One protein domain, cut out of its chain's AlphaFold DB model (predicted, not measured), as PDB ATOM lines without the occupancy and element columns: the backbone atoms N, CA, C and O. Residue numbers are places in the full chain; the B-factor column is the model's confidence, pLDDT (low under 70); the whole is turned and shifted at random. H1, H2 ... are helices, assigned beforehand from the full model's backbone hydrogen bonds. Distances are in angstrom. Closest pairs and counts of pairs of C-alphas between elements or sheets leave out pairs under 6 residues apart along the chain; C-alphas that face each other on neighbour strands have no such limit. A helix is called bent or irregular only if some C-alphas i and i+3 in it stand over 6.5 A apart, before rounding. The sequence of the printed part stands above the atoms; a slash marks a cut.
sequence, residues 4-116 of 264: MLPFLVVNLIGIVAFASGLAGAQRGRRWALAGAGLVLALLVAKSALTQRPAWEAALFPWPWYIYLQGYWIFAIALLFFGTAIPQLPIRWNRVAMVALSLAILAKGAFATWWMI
ATOM      1  N   MET A   4     -24.177  50.191 -57.079       92.94
ATOM      2  CA  MET A   4     -25.563  49.757 -56.853       92.94
ATOM      3  C   MET A   4     -25.818  48.326 -57.352       92.94
ATOM      4  O   MET A   4     -26.621  47.599 -56.770       92.94
ATOM      5  N   LEU A   5     -25.129  47.899 -58.415       93.88
ATOM      6  CA  LEU A   5     -25.344  46.582 -59.012       93.88
ATOM      7  C   LEU A   5     -24.971  45.433 -58.052       93.88
ATOM      8  O   LEU A   5     -25.831  44.577 -57.838       93.88
ATOM      9  N   PRO A   6     -23.779  45.404 -57.411       93.94
ATOM     10  CA  PRO A   6     -23.451  44.376 -56.421       93.94
ATOM     11  C   PRO A   6     -24.481  44.291 -55.294       93.94
ATOM     12  O   PRO A   6     -24.913  43.193 -54.955       93.94
ATOM     13  N   PHE A   7     -24.935  45.440 -54.779       95.38
ATOM     14  CA  PHE A   7     -25.960  45.508 -53.736       95.38
ATOM     15  C   PHE A   7     -27.279  44.849 -54.168       95.38
ATOM     16  O   PHE A   7     -27.850  44.043 -53.428       95.38
ATOM     17  N   LEU A   8     -27.771  45.167 -55.368       96.00
ATOM     18  CA  LEU A   8     -29.006  44.579 -55.889       96.00
ATOM     19  C   LEU A   8     -28.852  43.071 -56.113       96.00
ATOM     20  O   LEU A   8     -29.744  42.304 -55.754       96.00
ATOM     21  N   VAL A   9     -27.708  42.643 -56.653       95.88
ATOM     22  CA  VAL A   9     -27.420  41.230 -56.919       95.88
ATOM     23  C   VAL A   9     -27.389  40.414 -55.626       95.88
ATOM     24  O   VAL A   9     -28.053  39.381 -55.559       95.88
ATOM     25  N   VAL A  10     -26.684  40.860 -54.579       95.94
ATOM     26  CA  VAL A  10     -26.605  40.088 -53.322       95.94
ATOM     27  C   VAL A  10     -27.966  39.967 -52.639       95.94
ATOM     28  O   VAL A  10     -28.344  38.879 -52.209       95.94
ATOM     29  N   ASN A  11     -28.766  41.035 -52.631       96.44
ATOM     30  CA  ASN A  11     -30.113  40.984 -52.063       96.44
ATOM     31  C   ASN A  11     -31.066  40.112 -52.894       96.44
ATOM     32  O   ASN A  11     -31.877  39.370 -52.332       96.44
ATOM     33  N   LEU A  12     -30.925  40.124 -54.223       97.38
ATOM     34  CA  LEU A  12     -31.668  39.226 -55.104       97.38
ATOM     35  C   LEU A  12     -31.324  37.754 -54.836       97.38
ATOM     36  O   LEU A  12     -32.234  36.927 -54.797       97.38
ATOM     37  N   ILE A  13     -30.053  37.421 -54.580       97.56
ATOM     38  CA  ILE A  13     -29.639  36.060 -54.192       97.56
ATOM     39  C   ILE A  13     -30.385  35.609 -52.930       97.56
ATOM     40  O   ILE A  13     -30.893  34.489 -52.896       97.56
ATOM     41  N   GLY A  14     -30.515  36.474 -51.917       97.44
ATOM     42  CA  GLY A  14     -31.283  36.173 -50.704       97.44
ATOM     43  C   GLY A  14     -32.763  35.880 -50.984       97.44
ATOM     44  O   GLY A  14     -33.313  34.894 -50.485       97.44
ATOM     45  N   ILE A  15     -33.402  36.691 -51.831       98.25
ATOM     46  CA  ILE A  15     -34.806  36.508 -52.241       98.25
ATOM     47  C   ILE A  15     -34.988  35.194 -53.011       98.25
ATOM     48  O   ILE A  15     -35.908  34.425 -52.721       98.25
ATOM     49  N   VAL A  16     -34.099  34.903 -53.963       98.38
ATOM     50  CA  VAL A  16     -34.126  33.663 -54.752       98.38
ATOM     51  C   VAL A  16     -33.880  32.441 -53.861       98.38
ATOM     52  O   VAL A  16     -34.561  31.425 -54.016       98.38
ATOM     53  N   ALA A  17     -32.973  32.532 -52.888       98.31
ATOM     54  CA  ALA A  17     -32.721  31.478 -51.908       98.31
ATOM     55  C   ALA A  17     -33.979  31.167 -51.076       98.31
ATOM     56  O   ALA A  17     -34.377  30.007 -50.960       98.31
ATOM     57  N   PHE A  18     -34.674  32.195 -50.581       98.56
ATOM     58  CA  PHE A  18     -35.944  32.018 -49.875       98.56
ATOM     59  C   PHE A  18     -37.022  31.381 -50.763       98.56
ATOM     60  O   PHE A  18     -37.634  30.377 -50.388       98.56
ATOM     61  N   ALA A  19     -37.248  31.942 -51.956       98.38
ATOM     62  CA  ALA A  19     -38.290  31.488 -52.874       98.38
ATOM     63  C   ALA A  19     -38.056  30.044 -53.349       98.38
ATOM     64  O   ALA A  19     -39.001  29.259 -53.429       98.38
ATOM     65  N   SER A  20     -36.802  29.673 -53.620       98.31
ATOM     66  CA  SER A  20     -36.432  28.310 -54.015       98.31
ATOM     67  C   SER A  20     -36.620  27.305 -52.877       98.31
ATOM     68  O   SER A  20     -37.197  26.242 -53.115       98.31
ATOM     69  N   GLY A  21     -36.234  27.652 -51.644       98.19
ATOM     70  CA  GLY A  21     -36.511  26.834 -50.458       98.19
ATOM     71  C   GLY A  21     -38.011  26.607 -50.257       98.19
ATOM     72  O   GLY A  21     -38.452  25.470 -50.079       98.19
ATOM     73  N   LEU A  22     -38.806  27.676 -50.379       98.31
ATOM     74  CA  LEU A  22     -40.263  27.631 -50.248       98.31
ATOM     75  C   LEU A  22     -40.911  26.750 -51.320       98.31
ATOM     76  O   LEU A  22     -41.657  25.823 -50.994       98.31
ATOM     77  N   ALA A  23     -40.598  27.001 -52.592       98.00
ATOM     78  CA  ALA A  23     -41.137  26.243 -53.716       98.00
ATOM     79  C   ALA A  23     -40.699  24.770 -53.681       98.00
ATOM     80  O   ALA A  23     -41.481  23.879 -54.008       98.00
ATOM     81  N   GLY A  24     -39.457  24.492 -53.272       97.50
ATOM     82  CA  GLY A  24     -38.948  23.137 -53.084       97.50
ATOM     83  C   GLY A  24     -39.720  22.389 -51.999       97.50
ATOM     84  O   GLY A  24     -40.289  21.332 -52.262       97.50
ATOM     85  N   ALA A  25     -39.814  22.959 -50.798       97.00
ATOM     86  CA  ALA A  25     -40.482  22.323 -49.667       97.00
ATOM     87  C   ALA A  25     -41.990  22.090 -49.890       97.00
ATOM     88  O   ALA A  25     -42.538  21.109 -49.382       97.00
ATOM     89  N   GLN A  26     -42.655  22.935 -50.686       97.31
ATOM     90  CA  GLN A  26     -44.058  22.748 -51.079       97.31
ATOM     91  C   GLN A  26     -44.289  21.530 -51.990       97.31
ATOM     92  O   GLN A  26     -45.387  20.979 -51.989       97.31
ATOM     93  N   ARG A  27     -43.271  21.054 -52.723       97.44
ATOM     94  CA  ARG A  27     -43.377  19.847 -53.571       97.44
ATOM     95  C   ARG A  27     -43.388  18.537 -52.779       97.44
ATOM     96  O   ARG A  27     -43.608  17.476 -53.358       97.44
ATOM     97  N   GLY A  28     -43.130  18.588 -51.472       96.88
ATOM     98  CA  GLY A  28     -43.253  17.449 -50.567       96.88
ATOM     99  C   GLY A  28     -42.014  17.196 -49.710       96.88
ATOM    100  O   GLY A  28     -40.963  17.820 -49.859       96.88
ATOM    101  N   ARG A  29     -42.134  16.219 -48.802       96.31
ATOM    102  CA  ARG A  29     -41.151  15.947 -47.739       96.31
ATOM    103  C   ARG A  29     -39.736  15.654 -48.250       96.31
ATOM    104  O   ARG A  29     -38.774  16.083 -47.626       96.31
ATOM    105  N   ARG A  30     -39.596  14.944 -49.376       97.50
ATOM    106  CA  ARG A  30     -38.278  14.611 -49.955       97.50
ATOM    107  C   ARG A  30     -37.491  15.870 -50.331       97.50
ATOM    108  O   ARG A  30     -36.314  15.963 -50.009       97.50
ATOM    109  N   TRP A  31     -38.157  16.849 -50.941       97.81
ATOM    110  CA  TRP A  31     -37.547  18.123 -51.321       97.81
ATOM    111  C   TRP A  31     -37.219  18.995 -50.110       97.81
ATOM    112  O   TRP A  31     -36.163  19.618 -50.084       97.81
ATOM    113  N   ALA A  32     -38.070  18.988 -49.079       96.75
ATOM    114  CA  ALA A  32     -37.775  19.677 -47.824       96.75
ATOM    115  C   ALA A  32     -36.526  19.102 -47.129       96.75
ATOM    116  O   ALA A  32     -35.664  19.856 -46.684       96.75
ATOM    117  N   LEU A  33     -36.387  17.771 -47.088       97.75
ATOM    118  CA  LEU A  33     -35.198  17.108 -46.541       97.75
ATOM    119  C   LEU A  33     -33.942  17.401 -47.369       97.75
ATOM    120  O   LEU A  33     -32.891  17.669 -46.794       97.75
ATOM    121  N   ALA A  34     -34.047  17.399 -48.702       97.81
ATOM    122  CA  ALA A  34     -32.939  17.774 -49.579       97.81
ATOM    123  C   ALA A  34     -32.503  19.233 -49.353       97.81
ATOM    124  O   ALA A  34     -31.311  19.502 -49.233       97.81
ATOM    125  N   GLY A  35     -33.458  20.162 -49.221       97.62
ATOM    126  CA  GLY A  35     -33.183  21.562 -48.887       97.62
ATOM    127  C   GLY A  35     -32.498  21.720 -47.528       97.62
ATOM    128  O   GLY A  35     -31.504  22.433 -47.423       97.62
ATOM    129  N   ALA A  36     -32.960  20.999 -46.502       97.62
ATOM    130  CA  ALA A  36     -32.317  20.989 -45.187       97.62
ATOM    131  C   ALA A  36     -30.886  20.420 -45.241       97.62
ATOM    132  O   ALA A  36     -29.974  20.989 -44.642       97.62
ATOM    133  N   GLY A  37     -30.676  19.338 -46.000       98.25
ATOM    134  CA  GLY A  37     -29.349  18.772 -46.246       98.25
ATOM    135  C   GLY A  37     -28.413  19.756 -46.951       98.25
ATOM    136  O   GLY A  37     -27.263  19.901 -46.544       98.25
ATOM    137  N   LEU A  38     -28.916  20.491 -47.949       98.38
ATOM    138  CA  LEU A  38     -28.161  21.539 -48.640       98.38
ATOM    139  C   LEU A  38     -27.778  22.686 -47.696       98.38
ATOM    140  O   LEU A  38     -26.623  23.099 -47.689       98.38
ATOM    141  N   VAL A  39     -28.708  23.177 -46.871       98.44
ATOM    142  CA  VAL A  39     -28.420  24.213 -45.861       98.44
ATOM    143  C   VAL A  39     -27.299  23.761 -44.927       98.44
ATOM    144  O   VAL A  39     -26.354  24.514 -44.698       98.44
ATOM    145  N   LEU A  40     -27.372  22.527 -44.418       98.50
ATOM    146  CA  LEU A  40     -26.340  21.982 -43.539       98.50
ATOM    147  C   LEU A  40     -24.984  21.889 -44.251       98.50
ATOM    148  O   LEU A  40     -23.975  22.320 -43.697       98.50
ATOM    149  N   ALA A  41     -24.961  21.386 -45.487       98.31
ATOM    150  CA  ALA A  41     -23.742  21.308 -46.287       98.31
ATOM    151  C   ALA A  41     -23.114  22.695 -46.512       98.31
ATOM    152  O   ALA A  41     -21.905  22.850 -46.359       98.31
ATOM    153  N   LEU A  42     -23.926  23.717 -46.805       97.75
ATOM    154  CA  LEU A  42     -23.459  25.095 -46.983       97.75
ATOM    155  C   LEU A  42     -22.921  25.708 -45.683       97.75
ATOM    156  O   LEU A  42     -21.915  26.414 -45.724       97.75
ATOM    157  N   LEU A  43     -23.542  25.426 -44.532       97.56
ATOM    158  CA  LEU A  43     -23.038  25.874 -43.227       97.56
ATOM    159  C   LEU A  43     -21.691  25.232 -42.890       97.56
ATOM    160  O   LEU A  43     -20.772  25.935 -42.471       97.56
ATOM    161  N   VAL A  44     -21.550  23.921 -43.112       97.94
ATOM    162  CA  VAL A  44     -20.280  23.205 -42.910       97.94
ATOM    163  C   VAL A  44     -19.210  23.748 -43.854       97.94
ATOM    164  O   VAL A  44     -18.112  24.067 -43.404       97.94
ATOM    165  N   ALA A  45     -19.542  23.932 -45.134       97.19
ATOM    166  CA  ALA A  45     -18.629  24.515 -46.110       97.19
ATOM    167  C   ALA A  45     -18.186  25.924 -45.687       97.19
ATOM    168  O   ALA A  45     -16.989  26.188 -45.612       97.19
ATOM    169  N   LYS A  46     -19.116  26.820 -45.325       96.38
ATOM    170  CA  LYS A  46     -18.750  28.182 -44.903       96.38
ATOM    171  C   LYS A  46     -17.960  28.199 -43.595       96.38
ATOM    172  O   LYS A  46     -17.062  29.030 -43.443       96.38
ATOM    173  N   SER A  47     -18.260  27.298 -42.663       96.62
ATOM    174  CA  SER A  47     -17.482  27.141 -41.434       96.62
ATOM    175  C   SER A  47     -16.044  26.723 -41.751       96.62
ATOM    176  O   SER A  47     -15.113  27.385 -41.297       96.62
ATOM    177  N   ALA A  48     -15.853  25.716 -42.609       96.94
ATOM    178  CA  ALA A  48     -14.529  25.268 -43.040       96.94
ATOM    179  C   ALA A  48     -13.736  26.377 -43.752       96.94
ATOM    180  O   ALA A  48     -12.559  26.570 -43.454       96.94
ATOM    181  N   LEU A  49     -14.384  27.142 -44.638       96.25
ATOM    182  CA  LEU A  49     -13.754  28.254 -45.358       96.25
ATOM    183  C   LEU A  49     -13.348  29.407 -44.431       96.25
ATOM    184  O   LEU A  49     -12.241  29.923 -44.542       96.25
ATOM    185  N   THR A  50     -14.181  29.738 -43.439       94.25
ATOM    186  CA  THR A  50     -13.848  30.758 -42.426       94.25
ATOM    187  C   THR A  50     -12.611  30.377 -41.610       94.25
ATOM    188  O   THR A  50     -11.805  31.241 -41.288       94.25
ATOM    189  N   GLN A  51     -12.432  29.086 -41.312       95.00
ATOM    190  CA  GLN A  51     -11.256  28.587 -40.588       95.00
ATOM    191  C   GLN A  51     -10.005  28.469 -41.468       95.00
ATOM    192  O   GLN A  51      -8.899  28.292 -40.960       95.00
ATOM    193  N   ARG A  52     -10.161  28.525 -42.795       95.81
ATOM    194  CA  ARG A  52      -9.073  28.399 -43.771       95.81
ATOM    195  C   ARG A  52      -9.207  29.486 -44.846       95.81
ATOM    196  O   ARG A  52      -9.528  29.156 -45.989       95.81
ATOM    197  N   PRO A  53      -8.913  30.763 -44.531       95.50
ATOM    198  CA  PRO A  53      -9.097  31.874 -45.469       95.50
ATOM    199  C   PRO A  53      -8.397  31.677 -46.821       95.50
ATOM    200  O   PRO A  53      -8.944  32.027 -47.864       95.50
ATOM    201  N   ALA A  54      -7.223  31.037 -46.819       96.50
ATOM    202  CA  ALA A  54      -6.494  30.679 -48.035       96.50
ATOM    203  C   ALA A  54      -7.302  29.772 -48.985       96.50
ATOM    204  O   ALA A  54      -7.220  29.922 -50.201       96.50
ATOM    205  N   TRP A  55      -8.113  28.847 -48.456       97.44
ATOM    206  CA  TRP A  55      -8.978  27.990 -49.277       97.44
ATOM    207  C   TRP A  55     -10.106  28.793 -49.920       97.44
ATOM    208  O   TRP A  55     -10.434  28.581 -51.083       97.44
ATOM    209  N   GLU A  56     -10.682  29.737 -49.176       97.38
ATOM    210  CA  GLU A  56     -11.744  30.613 -49.674       97.38
ATOM    211  C   GLU A  56     -11.227  31.528 -50.793       97.38
ATOM    212  O   GLU A  56     -11.863  31.624 -51.840       97.38
ATOM    213  N   ALA A  57     -10.033  32.111 -50.635       96.44
ATOM    214  CA  ALA A  57      -9.401  32.898 -51.695       96.44
ATOM    215  C   ALA A  57      -9.003  32.059 -52.918       96.44
ATOM    216  O   ALA A  57      -9.112  32.543 -54.039       96.44
ATOM    217  N   ALA A  58      -8.588  30.802 -52.730       96.19
ATOM    218  CA  ALA A  58      -8.277  29.905 -53.843       96.19
ATOM    219  C   ALA A  58      -9.527  29.509 -54.652       96.19
ATOM    220  O   ALA A  58      -9.460  29.412 -55.874       96.19
ATOM    221  N   LEU A  59     -10.667  29.293 -53.984       97.00
ATOM    222  CA  LEU A  59     -11.943  28.983 -54.642       97.00
ATOM    223  C   LEU A  59     -12.571  30.204 -55.317       97.00
ATOM    224  O   LEU A  59     -13.217  30.068 -56.356       97.00
ATOM    225  N   PHE A  60     -12.389  31.384 -54.726       96.56
ATOM    226  CA  PHE A  60     -12.996  32.628 -55.186       96.56
ATOM    227  C   PHE A  60     -11.937  33.727 -55.394       96.56
ATOM    228  O   PHE A  60     -11.977  34.757 -54.716       96.56
ATOM    229  N   PRO A  61     -11.000  33.556 -56.348       95.00
ATOM    230  CA  PRO A  61      -9.870  34.464 -56.559       95.00
ATOM    231  C   PRO A  61     -10.283  35.713 -57.354       95.00
ATOM    232  O   PRO A  61      -9.573  36.158 -58.255       95.00
ATOM    233  N   TRP A  62     -11.472  36.258 -57.088       95.12
ATOM    234  CA  TRP A  62     -12.034  37.382 -57.832       95.12
ATOM    235  C   TRP A  62     -12.232  38.591 -56.912       95.12
ATOM    236  O   TRP A  62     -12.849  38.443 -55.855       95.12
ATOM    237  N   PRO A  63     -11.833  39.812 -57.321       94.56
ATOM    238  CA  PRO A  63     -11.948  41.004 -56.471       94.56
ATOM    239  C   PRO A  63     -13.382  41.331 -56.025       94.56
ATOM    240  O   PRO A  63     -13.593  41.980 -55.003       94.56
ATOM    241  N   TRP A  64     -14.388  40.902 -56.791       94.38
ATOM    242  CA  TRP A  64     -15.799  41.139 -56.485       94.38
ATOM    243  C   TRP A  64     -16.390  40.119 -55.499       94.38
ATOM    244  O   TRP A  64     -17.481  40.355 -54.979       94.38
ATOM    245  N   TYR A  65     -15.691  39.020 -55.186       95.12
ATOM    246  CA  TYR A  65     -16.173  38.024 -54.224       95.12
ATOM    247  C   TYR A  65     -16.486  38.644 -52.858       95.12
ATOM    248  O   TYR A  65     -17.431  38.224 -52.191       95.12
ATOM    249  N   ILE A  66     -15.763  39.703 -52.482       94.69
ATOM    250  CA  ILE A  66     -15.955  40.403 -51.214       94.69
ATOM    251  C   ILE A  66     -17.392  40.884 -50.991       94.69
ATOM    252  O   ILE A  66     -17.883  40.885 -49.862       94.69
ATOM    253  N   TYR A  67     -18.092  41.251 -52.070       94.25
ATOM    254  CA  TYR A  67     -19.466  41.725 -51.978       94.25
ATOM    255  C   TYR A  67     -20.406  40.593 -51.565       94.25
ATOM    256  O   TYR A  67     -21.356  40.805 -50.816       94.25
ATOM    257  N   LEU A  68     -20.112  39.371 -52.009       94.81
ATOM    258  CA  LEU A  68     -20.884  38.190 -51.661       94.81
ATOM    259  C   LEU A  68     -20.449  37.603 -50.317       94.81
ATOM    260  O   LEU A  68     -21.306  37.142 -49.572       94.81
ATOM    261  N   GLN A  69     -19.151  37.625 -49.997       94.81
ATOM    262  CA  GLN A  69     -18.534  36.892 -48.888       94.81
ATOM    263  C   GLN A  69     -19.276  37.047 -47.552       94.81
ATOM    264  O   GLN A  69     -19.708  36.059 -46.954       94.81
ATOM    265  N   GLY A  70     -19.465  38.288 -47.096       90.88
ATOM    266  CA  GLY A  70     -20.172  38.575 -45.843       90.88
ATOM    267  C   GLY A  70     -21.672  38.265 -45.901       90.88
ATOM    268  O   GLY A  70     -22.314  38.114 -44.863       90.88
ATOM    269  N   TYR A  71     -22.236  38.137 -47.105       95.25
ATOM    270  CA  TYR A  71     -23.664  37.922 -47.321       95.25
ATOM    271  C   TYR A  71     -24.092  36.445 -47.264       95.25
ATOM    272  O   TYR A  71     -25.279  36.161 -47.086       95.25
ATOM    273  N   TRP A  72     -23.150  35.494 -47.360       95.06
ATOM    274  CA  TRP A  72     -23.430  34.046 -47.393       95.06
ATOM    275  C   TRP A  72     -24.416  33.603 -46.312       95.06
ATOM    276  O   TRP A  72     -25.370  32.879 -46.594       95.06
ATOM    277  N   ILE A  73     -24.211  34.064 -45.077       96.31
ATOM    278  CA  ILE A  73     -25.021  33.625 -43.940       96.31
ATOM    279  C   ILE A  73     -26.486  34.065 -44.060       96.31
ATOM    280  O   ILE A  73     -27.376  33.312 -43.669       96.31
ATOM    281  N   PHE A  74     -26.758  35.232 -44.656       97.75
ATOM    282  CA  PHE A  74     -28.125  35.703 -44.886       97.75
ATOM    283  C   PHE A  74     -28.818  34.856 -45.952       97.75
ATOM    284  O   PHE A  74     -29.947  34.422 -45.739       97.75
ATOM    285  N   ALA A  75     -28.137  34.556 -47.062       97.94
ATOM    286  CA  ALA A  75     -28.688  33.704 -48.116       97.94
ATOM    287  C   ALA A  75     -28.979  32.277 -47.611       97.94
ATOM    288  O   ALA A  75     -30.057  31.741 -47.868       97.94
ATOM    289  N   ILE A  76     -28.063  31.686 -46.833       98.31
ATOM    290  CA  ILE A  76     -28.253  30.361 -46.220       98.31
ATOM    291  C   ILE A  76     -29.424  30.379 -45.228       98.31
ATOM    292  O   ILE A  76     -30.269  29.483 -45.256       98.31
ATOM    293  N   ALA A  77     -29.518  31.408 -44.378       98.31
ATOM    294  CA  ALA A  77     -30.629  31.554 -43.439       98.31
ATOM    295  C   ALA A  77     -31.975  31.702 -44.166       98.31
ATOM    296  O   ALA A  77     -32.957  31.060 -43.798       98.31
ATOM    297  N   LEU A  78     -32.028  32.499 -45.233       98.56
ATOM    298  CA  LEU A  78     -33.234  32.687 -46.037       98.56
ATOM    299  C   LEU A  78     -33.661  31.393 -46.747       98.56
ATOM    300  O   LEU A  78     -34.848  31.065 -46.737       98.56
ATOM    301  N   LEU A  79     -32.715  30.605 -47.268       98.62
ATOM    302  CA  LEU A  79     -32.989  29.262 -47.794       98.62
ATOM    303  C   LEU A  79     -33.567  28.329 -46.718       98.62
ATOM    304  O   LEU A  79     -34.538  27.606 -46.973       98.62
ATOM    305  N   PHE A  80     -32.996  28.356 -45.509       98.44
ATOM    306  CA  PHE A  80     -33.477  27.578 -44.368       98.44
ATOM    307  C   PHE A  80     -34.929  27.918 -44.027       98.44
ATOM    308  O   PHE A  80     -35.773  27.020 -43.986       98.44
ATOM    309  N   PHE A  81     -35.251  29.202 -43.843       98.25
ATOM    310  CA  PHE A  81     -36.618  29.605 -43.511       98.25
ATOM    311  C   PHE A  81     -37.597  29.318 -44.648       98.25
ATOM    312  O   PHE A  81     -38.684  28.803 -44.382       98.25
ATOM    313  N   GLY A  82     -37.202  29.552 -45.905       98.19
ATOM    314  CA  GLY A  82     -37.999  29.163 -47.069       98.19
ATOM    315  C   GLY A  82     -38.359  27.675 -47.030       98.19
ATOM    316  O   GLY A  82     -39.522  27.310 -47.186       98.19
ATOM    317  N   THR A  83     -37.386  26.818 -46.712       98.25
ATOM    318  CA  THR A  83     -37.584  25.363 -46.602       98.25
ATOM    319  C   THR A  83     -38.457  24.969 -45.399       98.25
ATOM    320  O   THR A  83     -39.274  24.050 -45.493       98.25
ATOM    321  N   ALA A  84     -38.312  25.658 -44.264       97.81
ATOM    322  CA  ALA A  84     -38.984  25.317 -43.011       97.81
ATOM    323  C   ALA A  84     -40.461  25.750 -42.964       97.81
ATOM    324  O   ALA A  84     -41.297  25.019 -42.430       97.81
ATOM    325  N   ILE A  85     -40.809  26.911 -43.530       98.25
ATOM    326  CA  ILE A  85     -42.147  27.521 -43.405       98.25
ATOM    327  C   ILE A  85     -43.298  26.577 -43.818       98.25
ATOM    328  O   ILE A  85     -44.257  26.457 -43.048       98.25
ATOM    329  N   PRO A  86     -43.250  25.864 -44.964       97.94
ATOM    330  CA  PRO A  86     -44.321  24.946 -45.363       97.94
ATOM    331  C   PRO A  86     -44.529  23.769 -44.407       97.94
ATOM    332  O   PRO A  86     -45.617  23.198 -44.384       97.94
ATOM    333  N   GLN A  87     -43.511  23.417 -43.612       96.88
ATOM    334  CA  GLN A  87     -43.546  22.278 -42.689       96.88
ATOM    335  C   GLN A  87     -44.232  22.614 -41.355       96.88
ATOM    336  O   GLN A  87     -44.517  21.720 -40.562       96.88
ATOM    337  N   LEU A  88     -44.516  23.893 -41.088       97.25
ATOM    338  CA  LEU A  88     -45.133  24.317 -39.833       97.25
ATOM    339  C   LEU A  88     -46.650  24.071 -39.865       97.25
ATOM    340  O   LEU A  88     -47.318  24.564 -40.779       97.25
ATOM    341  N   PRO A  89     -47.237  23.368 -38.879       96.88
ATOM    342  CA  PRO A  89     -48.669  23.055 -38.882       96.88
ATOM    343  C   PRO A  89     -49.549  24.266 -38.528       96.88
ATOM    344  O   PRO A  89     -50.659  24.402 -39.038       96.88
ATOM    345  N   ILE A  90     -49.051  25.171 -37.681       98.00
ATOM    346  CA  ILE A  90     -49.813  26.307 -37.147       98.00
ATOM    347  C   ILE A  90     -49.598  27.544 -38.029       98.00
ATOM    348  O   ILE A  90     -48.462  27.961 -38.261       98.00
ATOM    349  N   ARG A  91     -50.692  28.176 -38.484       97.00
ATOM    350  CA  ARG A  91     -50.650  29.377 -39.344       97.00
ATOM    351  C   ARG A  91     -49.880  30.538 -38.707       97.00
ATOM    352  O   ARG A  91     -49.079  31.165 -39.391       97.00
ATOM    353  N   TRP A  92     -50.065  30.779 -37.410       97.75
ATOM    354  CA  TRP A  92     -49.336  31.824 -36.682       97.75
ATOM    355  C   TRP A  92     -47.818  31.623 -36.704       97.75
ATOM    356  O   TRP A  92     -47.089  32.583 -36.936       97.75
ATOM    357  N   ASN A  93     -47.336  30.381 -36.588       97.81
ATOM    358  CA  ASN A  93     -45.902  30.091 -36.683       97.81
ATOM    359  C   ASN A  93     -45.359  30.417 -38.081       97.81
ATOM    360  O   ASN A  93     -44.251  30.930 -38.204       97.81
ATOM    361  N   ARG A  94     -46.146  30.174 -39.140       97.62
ATOM    362  CA  ARG A  94     -45.761  30.550 -40.512       97.62
ATOM    363  C   ARG A  94     -45.632  32.062 -40.655       97.62
ATOM    364  O   ARG A  94     -44.635  32.524 -41.192       97.62
ATOM    365  N   VAL A  95     -46.608  32.817 -40.146       98.00
ATOM    366  CA  VAL A  95     -46.578  34.289 -40.172       98.00
ATOM    367  C   VAL A  95     -45.355  34.817 -39.419       98.00
ATOM    368  O   VAL A  95     -44.617  35.632 -39.964       98.00
ATOM    369  N   ALA A  96     -45.087  34.297 -38.218       98.19
ATOM    370  CA  ALA A  96     -43.918  34.684 -37.430       98.19
ATOM    371  C   ALA A  96     -42.594  34.395 -38.162       98.19
ATOM    372  O   ALA A  96     -41.703  35.241 -38.184       98.19
ATOM    373  N   MET A  97     -42.467  33.235 -38.813       98.06
ATOM    374  CA  MET A  97     -41.262  32.885 -39.577       98.06
ATOM    375  C   MET A  97     -41.098  33.701 -40.863       98.06
ATOM    376  O   MET A  97     -39.972  34.038 -41.226       98.06
ATOM    377  N   VAL A  98     -42.192  34.069 -41.541       98.25
ATOM    378  CA  VAL A  98     -42.139  35.013 -42.669       98.25
ATOM    379  C   VAL A  98     -41.661  36.381 -42.187       98.25
ATOM    380  O   VAL A  98     -40.743  36.941 -42.781       98.25
ATOM    381  N   ALA A  99     -42.210  36.892 -41.081       98.38
ATOM    382  CA  ALA A  99     -41.774  38.161 -40.498       98.38
ATOM    383  C   ALA A  99     -40.284  38.134 -40.115       98.38
ATOM    384  O   ALA A  99     -39.545  39.060 -40.444       98.38
ATOM    385  N   LEU A 100     -39.814  37.041 -39.503       98.38
ATOM    386  CA  LEU A 100     -38.396  36.847 -39.193       98.38
ATOM    387  C   LEU A 100     -37.526  36.805 -40.459       98.38
ATOM    388  O   LEU A 100     -36.461  37.414 -40.489       98.38
ATOM    389  N   SER A 101     -37.985  36.139 -41.520       98.31
ATOM    390  CA  SER A 101     -37.269  36.090 -42.805       98.31
ATOM    391  C   SER A 101     -37.133  37.480 -43.428       98.31
ATOM    392  O   SER A 101     -36.056  37.844 -43.892       98.31
ATOM    393  N   LEU A 102     -38.195  38.291 -43.379       98.44
ATOM    394  CA  LEU A 102     -38.157  39.684 -43.830       98.44
ATOM    395  C   LEU A 102     -37.191  40.526 -42.985       98.44
ATOM    396  O   LEU A 102     -36.433  41.316 -43.541       98.44
ATOM    397  N   ALA A 103     -37.159  40.320 -41.665       98.50
ATOM    398  CA  ALA A 103     -36.202  40.990 -40.787       98.50
ATOM    399  C   ALA A 103     -34.747  40.591 -41.098       98.50
ATOM    400  O   ALA A 103     -33.865  41.448 -41.105       98.50
ATOM    401  N   ILE A 104     -34.487  39.317 -41.408       98.25
ATOM    402  CA  ILE A 104     -33.165  38.830 -41.838       98.25
ATOM    403  C   ILE A 104     -32.763  39.453 -43.173       98.25
ATOM    404  O   ILE A 104     -31.628  39.905 -43.299       98.25
ATOM    405  N   LEU A 105     -33.679  39.520 -44.144       97.94
ATOM    406  CA  LEU A 105     -33.428  40.166 -45.431       97.94
ATOM    407  C   LEU A 105     -33.118  41.659 -45.251       97.94
ATOM    408  O   LEU A 105     -32.127  42.141 -45.790       97.94
ATOM    409  N   ALA A 106     -33.905  42.372 -44.439       98.06
ATOM    410  CA  ALA A 106     -33.677  43.783 -44.129       98.06
ATOM    411  C   ALA A 106     -32.333  44.006 -43.415       98.06
ATOM    412  O   ALA A 106     -31.581  44.911 -43.775       98.06
ATOM    413  N   LYS A 107     -31.987  43.144 -42.449       97.69
ATOM    414  CA  LYS A 107     -30.679  43.168 -41.781       97.69
ATOM    415  C   LYS A 107     -29.541  42.898 -42.764       97.69
ATOM    416  O   LYS A 107     -28.519  43.571 -42.687       97.69
ATOM    417  N   GLY A 108     -29.710  41.944 -43.679       96.56
ATOM    418  CA  GLY A 108     -28.748  41.655 -44.741       96.56
ATOM    419  C   GLY A 108     -28.532  42.862 -45.650       96.56
ATOM    420  O   GLY A 108     -27.393  43.269 -45.855       96.56
ATOM    421  N   ALA A 109     -29.618  43.489 -46.112       96.50
ATOM    422  CA  ALA A 109     -29.565  44.708 -46.915       96.50
ATOM    423  C   ALA A 109     -28.808  45.826 -46.181       96.50
ATOM    424  O   ALA A 109     -27.868  46.395 -46.734       96.50
ATOM    425  N   PHE A 110     -29.138  46.069 -44.908       96.25
ATOM    426  CA  PHE A 110     -28.445  47.052 -44.074       96.25
ATOM    427  C   PHE A 110     -26.956  46.720 -43.887       96.25
ATOM    428  O   PHE A 110     -26.102  47.586 -44.048       96.25
ATOM    429  N   ALA A 111     -26.611  45.454 -43.635       94.31
ATOM    430  CA  ALA A 111     -25.222  45.008 -43.507       94.31
ATOM    431  C   ALA A 111     -24.409  45.169 -44.806       94.31
ATOM    432  O   ALA A 111     -23.181  45.235 -44.759       94.31
ATOM    433  N   THR A 112     -25.078  45.246 -45.960       95.25
ATOM    434  CA  THR A 112     -24.474  45.513 -47.278       95.25
ATOM    435  C   THR A 112     -24.596  46.967 -47.734       95.25
ATOM    436  O   THR A 112     -24.186  47.291 -48.844       95.25
ATOM    437  N   TRP A 113     -25.126  47.862 -46.894       94.94
ATOM    438  CA  TRP A 113     -25.361  49.267 -47.250       94.94
ATOM    439  C   TRP A 113     -24.088  50.012 -47.670       94.94
ATOM    440  O   TRP A 113     -24.126  50.862 -48.558       94.94
ATOM    441  N   TRP A 114     -22.946  49.625 -47.098       93.56
ATOM    442  CA  TRP A 114     -21.620  50.145 -47.449       93.56
ATOM    443  C   TRP A 114     -21.283  50.005 -48.944       93.56
ATOM    444  O   TRP A 114     -20.437  50.730 -49.451       93.56
ATOM    445  N   MET A 115     -21.937  49.096 -49.677       94.38
ATOM    446  CA  MET A 115     -21.756  48.983 -51.126       94.38
ATOM    447  C   MET A 115     -22.333  50.197 -51.860       94.38
ATOM    448  O   MET A 115     -21.785  50.617 -52.870       94.38
ATOM    449  N   ILE A 116     -23.426  50.777 -51.364       94.31
ATOM    450  CA  ILE A 116     -24.045  51.966 -51.963       94.31
ATOM    451  C   ILE A 116     -23.325  53.228 -51.486       94.31
ATOM    452  O   ILE A 116     -23.055  54.120 -52.286       94.31
TER     453      ILE A 116
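AT A GLANCE: This is residues 4 to 116 of the 264 residues of an uncharacterized protein of Planctomycetes bacterium (UniProt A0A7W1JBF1). Four long helices, H1, H2, H5 and H6, make an elongated up-and-down bundle, each running against the one before it in the chain. H5 packs among the other three, with H2 and H6 on either side of it; the short H3 and H4 lie towards one end, where residues 50 to 55 stick out. The printed part has 113 residues with six named helices, H1 to H6 in order, and no named strand: all helix. It is compact, with a radius of gyration of the C-alphas of 15.0 A, and spans 44 by 29 by 20 A.

HOW THE PARTS SIT: H1, residues 4 to 26, is the hub, touching four helices. With residues 21 to 26 alone it touches H2, residues 29 to 51, as a hairpin at a steep tilt of 38 degrees; the closest C-alphas, of Ala 25 and Ala 32, are 4.2 A apart. H3, residues 53 to 59, only just touches H2, only at the corner, with 3 pairs of C-alphas within 8 A; the closest are those of Leu 49 and Glu 56, 5.3 A. H4, residues 65 to 69, touches H1, closest at the C-alphas of Val 10 and Leu 68, 6.3 A. H5, residues 72 to 87, touches H1 at a shallow tilt of 26 degrees, the same way, closest at the C-alphas of Leu 22 and Gly 82, 4.2 A. H6, residues 91 to 111, forms a hairpin with H5 at 10 degrees, closest at the C-alphas of Ile 85 and Arg 94, 5.5 A. H2 and H6 are apart. Every O i to N i+4 pair is within hydrogen-bond range in H1, H2, H3, H4 and H6, and 10 of 12 in H5.

IN THESE COORDINATES: H1 begins at C-alpha 4, (-25.563, 49.757, -56.853), and H6 ends at C-alpha 111, (-25.222, 45.008, -43.507). H1 and H2 are each 33.2 A long, H5 23.8 A and H6 30.1 A. H5 is only just irregular: C-alphas 83 and 86 are 6.9 A apart.

THE WHOLE: The two farthest C-alphas, of Pro 61 and Ile 90, are 45.2 A apart. The printed part has no cut, and its five links are tight. No printed residue is under 70 in pLDDT.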